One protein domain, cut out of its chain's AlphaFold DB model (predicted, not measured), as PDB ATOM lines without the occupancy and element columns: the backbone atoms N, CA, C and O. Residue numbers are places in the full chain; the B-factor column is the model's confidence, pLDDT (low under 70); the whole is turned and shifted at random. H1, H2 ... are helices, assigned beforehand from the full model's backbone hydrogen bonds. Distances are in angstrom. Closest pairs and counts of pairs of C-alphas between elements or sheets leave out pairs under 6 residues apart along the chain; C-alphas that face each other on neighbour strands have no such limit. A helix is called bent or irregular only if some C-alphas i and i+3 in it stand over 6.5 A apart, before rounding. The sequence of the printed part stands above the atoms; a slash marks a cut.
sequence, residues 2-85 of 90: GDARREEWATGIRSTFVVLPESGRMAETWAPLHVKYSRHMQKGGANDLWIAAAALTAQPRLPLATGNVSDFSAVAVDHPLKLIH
ATOM      1  N   GLY A   2     -97.943 -47.520 480.990       72.50
ATOM      2  CA  GLY A   2     -99.387 -47.249 480.856       72.50
ATOM      3  C   GLY A   2     -99.834 -46.776 479.464       72.50
ATOM      4  O   GLY A   2    -100.905 -47.171 479.013       72.50
ATOM      5  N   ASP A   3     -98.998 -46.010 478.761       80.69
ATOM      6  CA  ASP A   3     -99.388 -45.400 477.480       80.69
ATOM      7  C   ASP A   3     -99.500 -46.419 476.342       80.69
ATOM      8  O   ASP A   3    -100.472 -46.396 475.597       80.69
ATOM      9  N   ALA A   4     -98.577 -47.386 476.272       88.88
ATOM     10  CA  ALA A   4     -98.624 -48.454 475.270       88.88
ATOM     11  C   ALA A   4     -99.898 -49.312 475.390       88.88
ATOM     12  O   ALA A   4    -100.530 -49.632 474.390       88.88
ATOM     13  N   ARG A   5    -100.319 -49.623 476.623       92.38
ATOM     14  CA  ARG A   5    -101.560 -50.369 476.885       92.38
ATOM     15  C   ARG A   5    -102.805 -49.549 476.546       92.38
ATOM     16  O   ARG A   5    -103.775 -50.087 476.025       92.38
ATOM     17  N   ARG A   6    -102.791 -48.246 476.845       93.38
ATOM     18  CA  ARG A   6    -103.894 -47.345 476.489       93.38
ATOM     19  C   ARG A   6    -104.062 -47.260 474.972       93.38
ATOM     20  O   ARG A   6    -105.196 -47.292 474.502       93.38
ATOM     21  N   GLU A   7    -102.960 -47.183 474.233       94.25
ATOM     22  CA  GLU A   7    -102.978 -47.128 472.770       94.25
ATOM     23  C   GLU A   7    -103.486 -48.435 472.148       94.25
ATOM     24  O   GLU A   7    -104.314 -48.413 471.238       94.25
ATOM     25  N   GLU A   8    -103.066 -49.580 472.691       96.19
ATOM     26  CA  GLU A   8    -103.574 -50.894 472.289       96.19
ATOM     27  C   GLU A   8    -105.100 -50.985 472.462       96.19
ATOM     28  O   GLU A   8    -105.815 -51.376 471.538       96.19
ATOM     29  N   TRP A   9    -105.626 -50.547 473.611       95.44
ATOM     30  CA  TRP A   9    -107.070 -50.526 473.856       95.44
ATOM     31  C   TRP A   9    -107.807 -49.543 472.954       95.44
ATOM     32  O   TRP A   9    -108.861 -49.880 472.417       95.44
ATOM     33  N   ALA A  10    -107.264 -48.341 472.759       93.12
ATOM     34  CA  ALA A  10    -107.857 -47.353 471.867       93.12
ATOM     35  C   ALA A  10    -107.943 -47.885 470.429       93.12
ATOM     36  O   ALA A  10    -108.973 -47.718 469.775       93.12
ATOM     37  N   THR A  11    -106.899 -48.578 469.971       95.75
ATOM     38  CA  THR A  11    -106.861 -49.232 468.659       95.75
ATOM     39  C   THR A  11    -107.910 -50.337 468.568       95.75
ATOM     40  O   THR A  11    -108.709 -50.333 467.633       95.75
ATOM     41  N   GLY A  12    -107.970 -51.234 469.558       96.69
ATOM     42  CA  GLY A  12    -108.952 -52.320 469.599       96.69
ATOM     43  C   GLY A  12    -110.402 -51.828 469.622       96.69
ATOM     44  O   GLY A  12    -111.263 -52.387 468.945       96.69
ATOM     45  N   ILE A  13    -110.680 -50.739 470.346       94.94
ATOM     46  CA  ILE A  13    -112.010 -50.120 470.367       94.94
ATOM     47  C   ILE A  13    -112.371 -49.589 468.980       94.94
ATOM     48  O   ILE A  13    -113.439 -49.908 468.465       94.94
ATOM     49  N   ARG A  14    -111.480 -48.810 468.355       93.75
ATOM     50  CA  ARG A  14    -111.742 -48.192 467.047       93.75
ATOM     51  C   ARG A  14    -111.839 -49.207 465.909       93.75
ATOM     52  O   ARG A  14    -112.514 -48.926 464.926       93.75
ATOM     53  N   SER A  15    -111.169 -50.357 466.016       95.62
ATOM     54  CA  SER A  15    -111.243 -51.418 465.004       95.62
ATOM     55  C   SER A  15    -112.486 -52.301 465.138       95.62
ATOM     56  O   SER A  15    -112.889 -52.924 464.158       95.62
ATOM     57  N   THR A  16    -113.095 -52.353 466.327       97.06
ATOM     58  CA  THR A  16    -114.224 -53.252 466.627       97.06
ATOM     59  C   THR A  16    -115.564 -52.520 466.673       97.06
ATOM     60  O   THR A  16    -116.593 -53.086 466.307       97.06
ATOM     61  N   PHE A  17    -115.572 -51.265 467.124       95.19
ATOM     62  CA  PHE A  17    -116.787 -50.501 467.383       95.19
ATOM     63  C   PHE A  17    -116.839 -49.222 466.558       95.19
ATOM     64  O   PHE A  17    -115.831 -48.565 466.301       95.19
ATOM     65  N   VAL A  18    -118.061 -48.813 466.218       92.75
ATOM     66  CA  VAL A  18    -118.308 -47.469 465.702       92.75
ATOM     67  C   VAL A  18    -118.168 -46.482 466.858       92.75
ATOM     68  O   VAL A  18    -118.988 -46.461 467.775       92.75
ATOM     69  N   VAL A  19    -117.128 -45.651 466.809       91.94
ATOM     70  CA  VAL A  19    -116.943 -44.539 467.745       91.94
ATOM     71  C   VAL A  19    -117.638 -43.312 467.170       91.94
ATOM     72  O   VAL A  19    -117.251 -42.814 466.113       91.94
ATOM     73  N   LEU A  20    -118.679 -42.834 467.851       90.31
ATOM     74  CA  LEU A  20    -119.402 -41.640 467.424       90.31
ATOM     75  C   LEU A  20    -118.490 -40.407 467.555       90.31
ATOM     76  O   LEU A  20    -117.908 -40.208 468.626       90.31
ATOM     77  N   PRO A  21    -118.350 -39.581 466.502       89.31
ATOM     78  CA  PRO A  21    -117.559 -38.364 466.586       89.31
ATOM     79  C   PRO A  21    -118.250 -37.344 467.489       89.31
ATOM     80  O   PRO A  21    -119.482 -37.269 467.557       89.31
ATOM     81  N   GLU A  22    -117.450 -36.510 468.149       87.12
ATOM     82  CA  GLU A  22    -117.998 -35.344 468.824       87.12
ATOM     83  C   GLU A  22    -118.614 -34.362 467.817       87.12
ATOM     84  O   GLU A  22    -118.155 -34.234 466.681       87.12
ATOM     85  N   SER A  23    -119.690 -33.681 468.213       91.19
ATOM     86  CA  SER A  23    -120.327 -32.671 467.368       91.19
ATOM     87  C   SER A  23    -120.949 -31.557 468.203       91.19
ATOM     88  O   SER A  23    -121.409 -31.790 469.323       91.19
ATOM     89  N   GLY A  24    -121.027 -30.351 467.630       94.38
ATOM     90  CA  GLY A  24    -121.711 -29.219 468.264       94.38
ATOM     91  C   GLY A  24    -123.169 -29.539 468.608       94.38
ATOM     92  O   GLY A  24    -123.623 -29.234 469.704       94.38
ATOM     93  N   ARG A  25    -123.862 -30.291 467.745       93.44
ATOM     94  CA  ARG A  25    -125.235 -30.757 467.991       93.44
ATOM     95  C   ARG A  25    -125.354 -31.639 469.239       93.44
ATOM     96  O   ARG A  25    -126.356 -31.574 469.952       93.44
ATOM     97  N   MET A  26    -124.350 -32.475 469.507       94.88
ATOM     98  CA  MET A  26    -124.308 -33.270 470.735       94.88
ATOM     99  C   MET A  26    -124.151 -32.369 471.961       94.88
ATOM    100  O   MET A  26    -124.879 -32.563 472.930       94.88
ATOM    101  N   ALA A  27    -123.300 -31.341 471.896       95.50
ATOM    102  CA  ALA A  27    -123.166 -30.359 472.973       95.50
ATOM    103  C   ALA A  27    -124.464 -29.557 473.203       95.50
ATOM    104  O   ALA A  27    -124.886 -29.386 474.346       95.50
ATOM    105  N   GLU A  28    -125.143 -29.137 472.131       96.88
ATOM    106  CA  GLU A  28    -126.446 -28.453 472.182       96.88
ATOM    107  C   GLU A  28    -127.553 -29.330 472.780       96.88
ATOM    108  O   GLU A  28    -128.456 -28.825 473.441       96.88
ATOM    109  N   THR A  29    -127.474 -30.649 472.581       96.06
ATOM    110  CA  THR A  29    -128.405 -31.609 473.192       96.06
ATOM    111  C   THR A  29    -128.038 -31.891 474.645       96.06
ATOM    112  O   THR A  29    -128.915 -32.004 475.495       96.06
ATOM    113  N   TRP A  30    -126.747 -31.976 474.958       96.25
ATOM    114  CA  TRP A  30    -126.252 -32.248 476.302       96.25
ATOM    115  C   TRP A  30    -126.518 -31.103 477.280       96.25
ATOM    116  O   TRP A  30    -126.957 -31.355 478.399       96.25
ATOM    117  N   ALA A  31    -126.285 -29.851 476.880       95.62
ATOM    118  CA  ALA A  31    -126.407 -28.694 477.765       95.62
ATOM    119  C   ALA A  31    -127.764 -28.607 478.505       95.62
ATOM    120  O   ALA A  31    -127.756 -28.504 479.736       95.62
ATOM    121  N   PRO A  32    -128.932 -28.700 477.835       95.44
ATOM    122  CA  PRO A  32    -130.221 -28.679 478.526       95.44
ATOM    123  C   PRO A  32    -130.442 -29.916 479.410       95.44
ATOM    124  O   PRO A  32    -131.002 -29.781 480.500       95.44
ATOM    125  N   LEU A  33    -129.965 -31.098 478.998       94.50
ATOM    126  CA  LEU A  33    -130.013 -32.302 479.834       94.50
ATOM    127  C   LEU A  33    -129.214 -32.090 481.126       94.50
ATOM    128  O   LEU A  33    -129.709 -32.357 482.218       94.50
ATOM    129  N   HIS A  34    -128.003 -31.545 481.018       93.69
ATOM    130  CA  HIS A  34    -127.146 -31.262 482.162       93.69
ATOM    131  C   HIS A  34    -127.777 -30.258 483.126       93.69
ATOM    132  O   HIS A  34    -127.811 -30.505 484.330       93.69
ATOM    133  N   VAL A  35    -128.339 -29.155 482.625       93.56
ATOM    134  CA  VAL A  35    -129.032 -28.170 483.475       93.56
ATOM    135  C   VAL A  35    -130.187 -28.810 484.246       93.56
ATOM    136  O   VAL A  35    -130.350 -28.530 485.433       93.56
ATOM    137  N   LYS A  36    -130.964 -29.685 483.597       92.25
ATOM    138  CA  LYS A  36    -132.152 -30.300 484.195       92.25
ATOM    139  C   LYS A  36    -131.827 -31.434 485.173       92.25
ATOM    140  O   LYS A  36    -132.405 -31.475 486.254       92.25
ATOM    141  N   TYR A  37    -130.917 -32.341 484.819       89.94
ATOM    142  CA  TYR A  37    -130.743 -33.606 485.547       89.94
ATOM    143  C   TYR A  37    -129.482 -33.681 486.415       89.94
ATOM    144  O   TYR A  37    -129.428 -34.524 487.308       89.94
ATOM    145  N   SER A  38    -128.486 -32.803 486.229       86.75
ATOM    146  CA  SER A  38    -127.200 -32.910 486.953       86.75
ATOM    147  C   SER A  38    -127.342 -32.897 488.477       86.75
ATOM    148  O   SER A  38    -126.592 -33.571 489.175       86.75
ATOM    149  N   ARG A  39    -128.335 -32.181 489.017       83.25
ATOM    150  CA  ARG A  39    -128.593 -32.124 490.467       83.25
ATOM    151  C   ARG A  39    -129.215 -33.401 491.038       83.25
ATOM    152  O   ARG A  39    -129.231 -33.564 492.253       83.25
ATOM    153  N   HIS A  40    -129.735 -34.271 490.178       76.88
ATOM    154  CA  HIS A  40    -130.436 -35.496 490.553       76.88
ATOM    155  C   HIS A  40    -129.587 -36.758 490.346       76.88
ATOM    156  O   HIS A  40    -129.963 -37.817 490.834       76.88
ATOM    157  N   MET A  41    -128.439 -36.644 489.667       76.56
ATOM    158  CA  MET A  41    -127.553 -37.767 489.355       76.56
ATOM    159  C   MET A  41    -126.335 -37.822 490.278       76.56
ATOM    160  O   MET A  41    -125.807 -36.798 490.728       76.56
ATOM    161  N   GLN A  42    -125.832 -39.032 490.527       68.81
ATOM    162  CA  GLN A  42    -124.604 -39.205 491.299       68.81
ATOM    163  C   GLN A  42    -123.422 -38.508 490.605       68.81
ATOM    164  O   GLN A  42    -123.215 -38.637 489.400       68.81
ATOM    165  N   LYS A  43    -122.630 -37.746 491.372       72.81
ATOM    166  CA  LYS A  43    -121.466 -36.979 490.874       72.81
ATOM    167  C   LYS A  43    -121.788 -36.039 489.697       72.81
ATOM    168  O   LYS A  43    -120.916 -35.754 488.880       72.81
ATOM    169  N   GLY A  44    -123.027 -35.557 489.603       71.19
ATOM    170  CA  GLY A  44    -123.453 -34.624 488.560       71.19
ATOM    171  C   GLY A  44    -123.853 -35.274 487.233       71.19
ATOM    172  O   GLY A  44    -124.354 -34.569 486.362       71.19
ATOM    173  N   GLY A  45    -123.640 -36.585 487.054       84.38
ATOM    174  CA  GLY A  45    -124.088 -37.327 485.867       84.38
ATOM    175  C   GLY A  45    -123.535 -36.830 484.527       84.38
ATOM    176  O   GLY A  45    -124.087 -37.165 483.486       84.38
ATOM    177  N   ALA A  46    -122.469 -36.019 484.509       89.81
ATOM    178  CA  ALA A  46    -122.020 -35.340 483.289       89.81
ATOM    179  C   ALA A  46    -121.728 -36.311 482.132       89.81
ATOM    180  O   ALA A  46    -122.158 -36.062 481.005       89.81
ATOM    181  N   ASN A  47    -121.067 -37.436 482.432       90.75
ATOM    182  CA  ASN A  47    -120.782 -38.493 481.461       90.75
ATOM    183  C   ASN A  47    -122.053 -39.235 481.030       90.75
ATOM    184  O   ASN A  47    -122.241 -39.457 479.839       90.75
ATOM    185  N   ASP A  48    -122.941 -39.575 481.964       92.06
ATOM    186  CA  ASP A  48    -124.188 -40.284 481.653       92.06
ATOM    187  C   ASP A  48    -125.087 -39.440 480.744       92.06
ATOM    188  O   ASP A  48    -125.595 -39.910 479.727       92.06
ATOM    189  N   LEU A  49    -125.194 -38.145 481.039       94.56
ATOM    190  CA  LEU A  49    -125.927 -37.194 480.213       94.56
ATOM    191  C   LEU A  49    -125.261 -36.989 478.850       94.56
ATOM    192  O   LEU A  49    -125.964 -36.778 477.861       94.56
ATOM    193  N   TRP A  50    -123.930 -37.076 478.765       95.25
ATOM    194  CA  TRP A  50    -123.218 -37.036 477.484       95.25
ATOM    195  C   TRP A  50    -123.529 -38.269 476.635       95.25
ATOM    196  O   TRP A  50    -123.812 -38.144 475.445       95.25
ATOM    197  N   ILE A  51    -123.576 -39.453 477.251       95.06
ATOM    198  CA  ILE A  51    -123.966 -40.700 476.582       95.06
ATOM    199  C   ILE A  51    -125.429 -40.623 476.111       95.06
ATOM    200  O   ILE A  51    -125.721 -40.975 474.966       95.06
ATOM    201  N   ALA A  52    -126.346 -40.105 476.937       95.44
ATOM    202  CA  ALA A  52    -127.737 -39.886 476.534       95.44
ATOM    203  C   ALA A  52    -127.844 -38.918 475.340       95.44
ATOM    204  O   ALA A  52    -128.567 -39.195 474.381       95.44
ATOM    205  N   ALA A  53    -127.096 -37.810 475.362       96.38
ATOM    206  CA  ALA A  53    -127.053 -36.858 474.256       96.38
ATOM    207  C   ALA A  53    -126.501 -37.496 472.971       96.38
ATOM    208  O   ALA A  53    -127.071 -37.297 471.896       96.38
ATOM    209  N   ALA A  54    -125.443 -38.306 473.066       96.62
ATOM    210  CA  ALA A  54    -124.891 -39.040 471.929       96.62
ATOM    211  C   ALA A  54    -125.944 -39.969 471.294       96.62
ATOM    212  O   ALA A  54    -126.157 -39.937 470.082       96.62
ATOM    213  N   ALA A  55    -126.674 -40.731 472.114       96.00
ATOM    214  CA  ALA A  55    -127.731 -41.631 471.654       96.00
ATOM    215  C   ALA A  55    -128.905 -40.885 470.985       96.00
ATOM    216  O   ALA A  55    -129.406 -41.309 469.939       96.00
ATOM    217  N   LEU A  56    -129.315 -39.745 471.554       96.12
ATOM    218  CA  LEU A  56    -130.403 -38.903 471.044       96.12
ATOM    219  C   LEU A  56    -130.049 -38.150 469.752       96.12
ATOM    220  O   LEU A  56    -130.947 -37.848 468.960       96.12
ATOM    221  N   THR A  57    -128.771 -37.819 469.550       96.06
ATOM    222  CA  THR A  57    -128.297 -37.065 468.376       96.06
ATOM    223  C   THR A  57    -127.889 -37.933 467.197       96.06
ATOM    224  O   THR A  57    -127.893 -37.440 466.063       96.06
ATOM    225  N   ALA A  58    -127.578 -39.207 467.439       94.62
ATOM    226  CA  ALA A  58    -127.294 -40.172 466.391       94.62
ATOM    227  C   ALA A  58    -128.444 -40.275 465.369       94.62
ATOM    228  O   ALA A  58    -129.618 -40.035 465.675       94.62
ATOM    229  N   GLN A  59    -128.096 -40.625 464.128       92.12
ATOM    230  CA  GLN A  59    -129.045 -40.829 463.034       92.12
ATOM    231  C   GLN A  59    -128.806 -42.203 462.385       92.12
ATOM    232  O   GLN A  59    -127.784 -42.371 461.721       92.12
ATOM    233  N   PRO A  60    -129.728 -43.173 462.561       92.88
ATOM    234  CA  PRO A  60    -130.928 -43.104 463.405       92.88
ATOM    235  C   PRO A  60    -130.579 -42.970 464.898       92.88
ATOM    236  O   PRO A  60    -129.456 -43.269 465.303       92.88
ATOM    237  N   ARG A  61    -131.545 -42.530 465.719       94.25
ATOM    238  CA  ARG A  61    -131.363 -42.499 467.181       94.25
ATOM    239  C   ARG A  61    -131.015 -43.896 467.670       94.25
ATOM    240  O   ARG A  61    -131.636 -44.870 467.240       94.25
ATOM    241  N   LEU A  62    -130.045 -43.983 468.569       95.62
ATOM    242  CA  LEU A  62    -129.562 -45.264 469.064       95.62
ATOM    243  C   LEU A  62    -130.226 -45.603 470.400       95.62
ATOM    244  O   LEU A  62    -130.424 -44.712 471.229       95.62
ATOM    245  N   PRO A  63    -130.576 -46.877 470.635       95.69
ATOM    246  CA  PRO A  63    -130.957 -47.316 471.963       95.69
ATOM    247  C   PRO A  63    -129.733 -47.336 472.888       95.69
ATOM    248  O   PRO A  63    -128.599 -47.515 472.442       95.69
ATOM    249  N   LEU A  64    -129.971 -47.185 474.185       95.06
ATOM    250  CA  LEU A  64    -128.938 -47.132 475.209       95.06
ATOM    251  C   LEU A  64    -129.038 -48.370 476.104       95.06
ATOM    252  O   LEU A  64    -129.994 -48.527 476.862       95.06
ATOM    253  N   ALA A  65    -128.044 -49.254 476.003       94.38
ATOM    254  CA  ALA A  65    -127.886 -50.383 476.913       94.38
ATOM    255  C   ALA A  65    -127.145 -49.927 478.177       94.38
ATOM    256  O   ALA A  65    -126.039 -49.396 478.078       94.38
ATOM    257  N   THR A  66    -127.742 -50.097 479.358       91.56
ATOM    258  CA  THR A  66    -127.170 -49.574 480.613       91.56
ATOM    259  C   THR A  66    -127.577 -50.385 481.825       91.56
ATOM    260  O   THR A  66    -128.728 -50.785 481.928       91.56
ATOM    261  N   GLY A  67    -126.653 -50.564 482.773       90.12
ATOM    262  CA  GLY A  67    -126.962 -51.076 484.113       90.12
ATOM    263  C   GLY A  67    -127.494 -50.006 485.076       90.12
ATOM    264  O   GLY A  67    -127.959 -50.341 486.159       90.12
ATOM    265  N   ASN A  68    -127.446 -48.721 484.707       85.50
ATOM    266  CA  ASN A  68    -127.952 -47.615 485.523       85.50
ATOM    267  C   ASN A  68    -129.358 -47.186 485.068       85.50
ATOM    268  O   ASN A  68    -129.585 -46.057 484.637       85.50
ATOM    269  N   VAL A  69    -130.313 -48.117 485.111       88.50
ATOM    270  CA  VAL A  69    -131.671 -47.883 484.590       88.50
ATOM    271  C   VAL A  69    -132.354 -46.700 485.277       88.50
ATOM    272  O   VAL A  69    -133.061 -45.958 484.606       88.50
ATOM    273  N   SER A  70    -132.120 -46.488 486.576       86.06
ATOM    274  CA  SER A  70    -132.758 -45.414 487.351       86.06
ATOM    275  C   SER A  70    -132.471 -44.029 486.762       86.06
ATOM    276  O   SER A  70    -133.400 -43.280 486.454       86.06
ATOM    277  N   ASP A  71    -131.196 -43.709 486.537       85.69
ATOM    278  CA  ASP A  71    -130.789 -42.376 486.081       85.69
ATOM    279  C   ASP A  71    -131.222 -42.119 484.633       85.69
ATOM    280  O   ASP A  71    -131.740 -41.050 484.302       85.69
ATOM    281  N   PHE A  72    -131.085 -43.122 483.763       91.88
ATOM    282  CA  PHE A  72    -131.496 -42.990 482.368       91.88
ATOM    283  C   PHE A  72    -133.018 -43.032 482.183       91.88
ATOM    284  O   PHE A  72    -133.520 -42.431 481.232       91.88
ATOM    285  N   SER A  73    -133.769 -43.665 483.092       90.56
ATOM    286  CA  SER A  73    -135.239 -43.636 483.078       90.56
ATOM    287  C   SER A  73    -135.771 -42.222 483.262       90.56
ATOM    288  O   SER A  73    -136.692 -41.830 482.553       90.56
ATOM    289  N   ALA A  74    -135.152 -41.420 484.134       89.94
ATOM    290  CA  ALA A  74    -135.538 -40.020 484.313       89.94
ATOM    291  C   ALA A  74    -135.402 -39.212 483.009       89.94
ATOM    292  O   ALA A  74    -136.251 -38.382 482.702       89.94
ATOM    293  N   VAL A  75    -134.368 -39.494 482.210       92.06
ATOM    294  CA  VAL A  75    -134.184 -38.869 480.892       92.06
ATOM    295  C   VAL A  75    -135.185 -39.424 479.870       92.06
ATOM    296  O   VAL A  75    -135.751 -38.661 479.092       92.06
ATOM    297  N   ALA A  76    -135.431 -40.736 479.869       93.00
ATOM    298  CA  ALA A  76    -136.336 -41.398 478.926       93.00
ATOM    299  C   ALA A  76    -137.818 -41.016 479.103       93.00
ATOM    300  O   ALA A  76    -138.597 -41.163 478.165       93.00
ATOM    301  N   VAL A  77    -138.214 -40.495 480.270       91.94
ATOM    302  CA  VAL A  77    -139.561 -39.936 480.490       91.94
ATOM    303  C   VAL A  77    -139.815 -38.716 479.598       91.94
ATOM    304  O   VAL A  77    -140.905 -38.568 479.053       91.94
ATOM    305  N   ASP A  78    -138.806 -37.864 479.419       93.25
ATOM    306  CA  ASP A  78    -138.949 -36.571 478.736       93.25
ATOM    307  C   ASP A  78    -138.345 -36.549 477.324       93.25
ATOM    308  O   ASP A  78    -138.524 -35.590 476.570       93.25
ATOM    309  N   HIS A  79    -137.603 -37.593 476.954       94.44
ATOM    310  CA  HIS A  79    -136.880 -37.678 475.691       94.44
ATOM    311  C   HIS A  79    -137.091 -39.048 475.039       94.44
ATOM    312  O   HIS A  79    -137.222 -40.045 475.742       94.44
ATOM    313  N   PRO A  80    -137.062 -39.147 473.694       94.50
ATOM    314  CA  PRO A  80    -137.272 -40.401 472.969       94.50
ATOM    315  C   PRO A  80    -136.030 -41.313 473.022       94.50
ATOM    316  O   PRO A  80    -135.498 -41.725 471.989       94.50
ATOM    317  N   LEU A  81    -135.535 -41.584 474.228       94.81
ATOM    318  CA  LEU A  81    -134.396 -42.443 474.513       94.81
ATOM    319  C   LEU A  81    -134.906 -43.858 474.800       94.81
ATOM    320  O   LEU A  81    -135.549 -44.101 475.818       94.81
ATOM    321  N   LYS A  82    -134.613 -44.807 473.907       94.94
ATOM    322  CA  LYS A  82    -134.949 -46.219 474.132       94.94
ATOM    323  C   LYS A  82    -133.893 -46.853 475.034       94.94
ATOM    324  O   LYS A  82    -132.729 -46.909 474.647       94.94
ATOM    325  N   LEU A  83    -134.296 -47.363 476.193       94.88
ATOM    326  CA  LEU A  83    -133.407 -48.098 477.095       94.88
ATOM    327  C   LEU A  83    -133.445 -49.596 476.791       94.88
ATOM    328  O   LEU A  83    -134.495 -50.142 476.463       94.88
ATOM    329  N   ILE A  84    -132.292 -50.250 476.902       94.00
ATOM    330  CA  ILE A  84    -132.150 -51.704 476.827       94.00
ATOM    331  C   ILE A  84    -131.555 -52.181 478.151       94.00
ATOM    332  O   ILE A  84    -130.450 -51.791 478.524       94.00
ATOM    333  N   HIS A  85    -132.284 -53.044 478.851       90.81
ATOM    334  CA  HIS A  85    -131.828 -53.702 480.071       90.81
ATOM    335  C   HIS A  85    -132.515 -55.071 480.191       90.81
ATOM    336  O   HIS A  85    -133.672 -55.162 479.782       90.81
TER     337      HIS A  85
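AT A GLANCE: This is residues 2 to 85 of the 90 residues of an uncharacterized protein of Modestobacter sp. VKM Ac-2676 (UniProt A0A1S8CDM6). A small, tightly folded body of H2, H3 and H4 has an arm, residues 2 to 19 with H1 in it, that sticks out to one side and makes the length. In the body H2 crosses H3 on one side, H4 lies on another side of H3, and the stretches 64 to 65 and 83 to 84 pair in parallel. The printed part has 84 residues with four named helices, H1 to H4 in order, and no named strand: all helix. It is only just compact, close to loose, with a radius of gyration of the C-alphas of 14.2 A and spans of 40 by 29 by 29 A.

IN THESE COORDINATES: H1, residues 2 to 16, is 21.4 A long and begins with C-alpha 2 at (-99.387, -47.249, 480.856). H2, residues 24 to 37, is 20.0 A long; it is neither bent nor irregular, but only just: C-alphas 29 and 32 are 6.4 A apart. H3, residues 46 to 57, is 16.3 A long. H4, residues 69 to 78, is 14.7 A long and ends with C-alpha 78 at (-138.949, -36.571, 478.736).

HOW THE PARTS SIT: H1 is apart from H2, H3 and H4. H2 and H3 touch, the closest C-alphas being those of Trp 30 and Ala 53, 5.1 A apart; they run opposite ways at a steep tilt of 52 degrees. H3, with residues 48 to 52 alone, only just touches H4, with 3 pairs of C-alphas within 8 A; the closest, of Ala 52 and Phe 72, are 7.6 A apart. H3 and H4 run the same way at a steep tilt of 47 degrees. H2 and H4 are close but not clearly touching. Every O i to N i+4 pair is within hydrogen-bond range in H1 and H3, against 8 of 10 in H2 and 4 of 6 in H4.

THE WHOLE: The C-alphas of Ala 4 and Asp 78 are the two farthest apart, 42.2 A. The printed part has no cut. The link from H3 to H4 is long, with 11 residues. Of the printed residues, residue 42 alone has a pLDDT under 70.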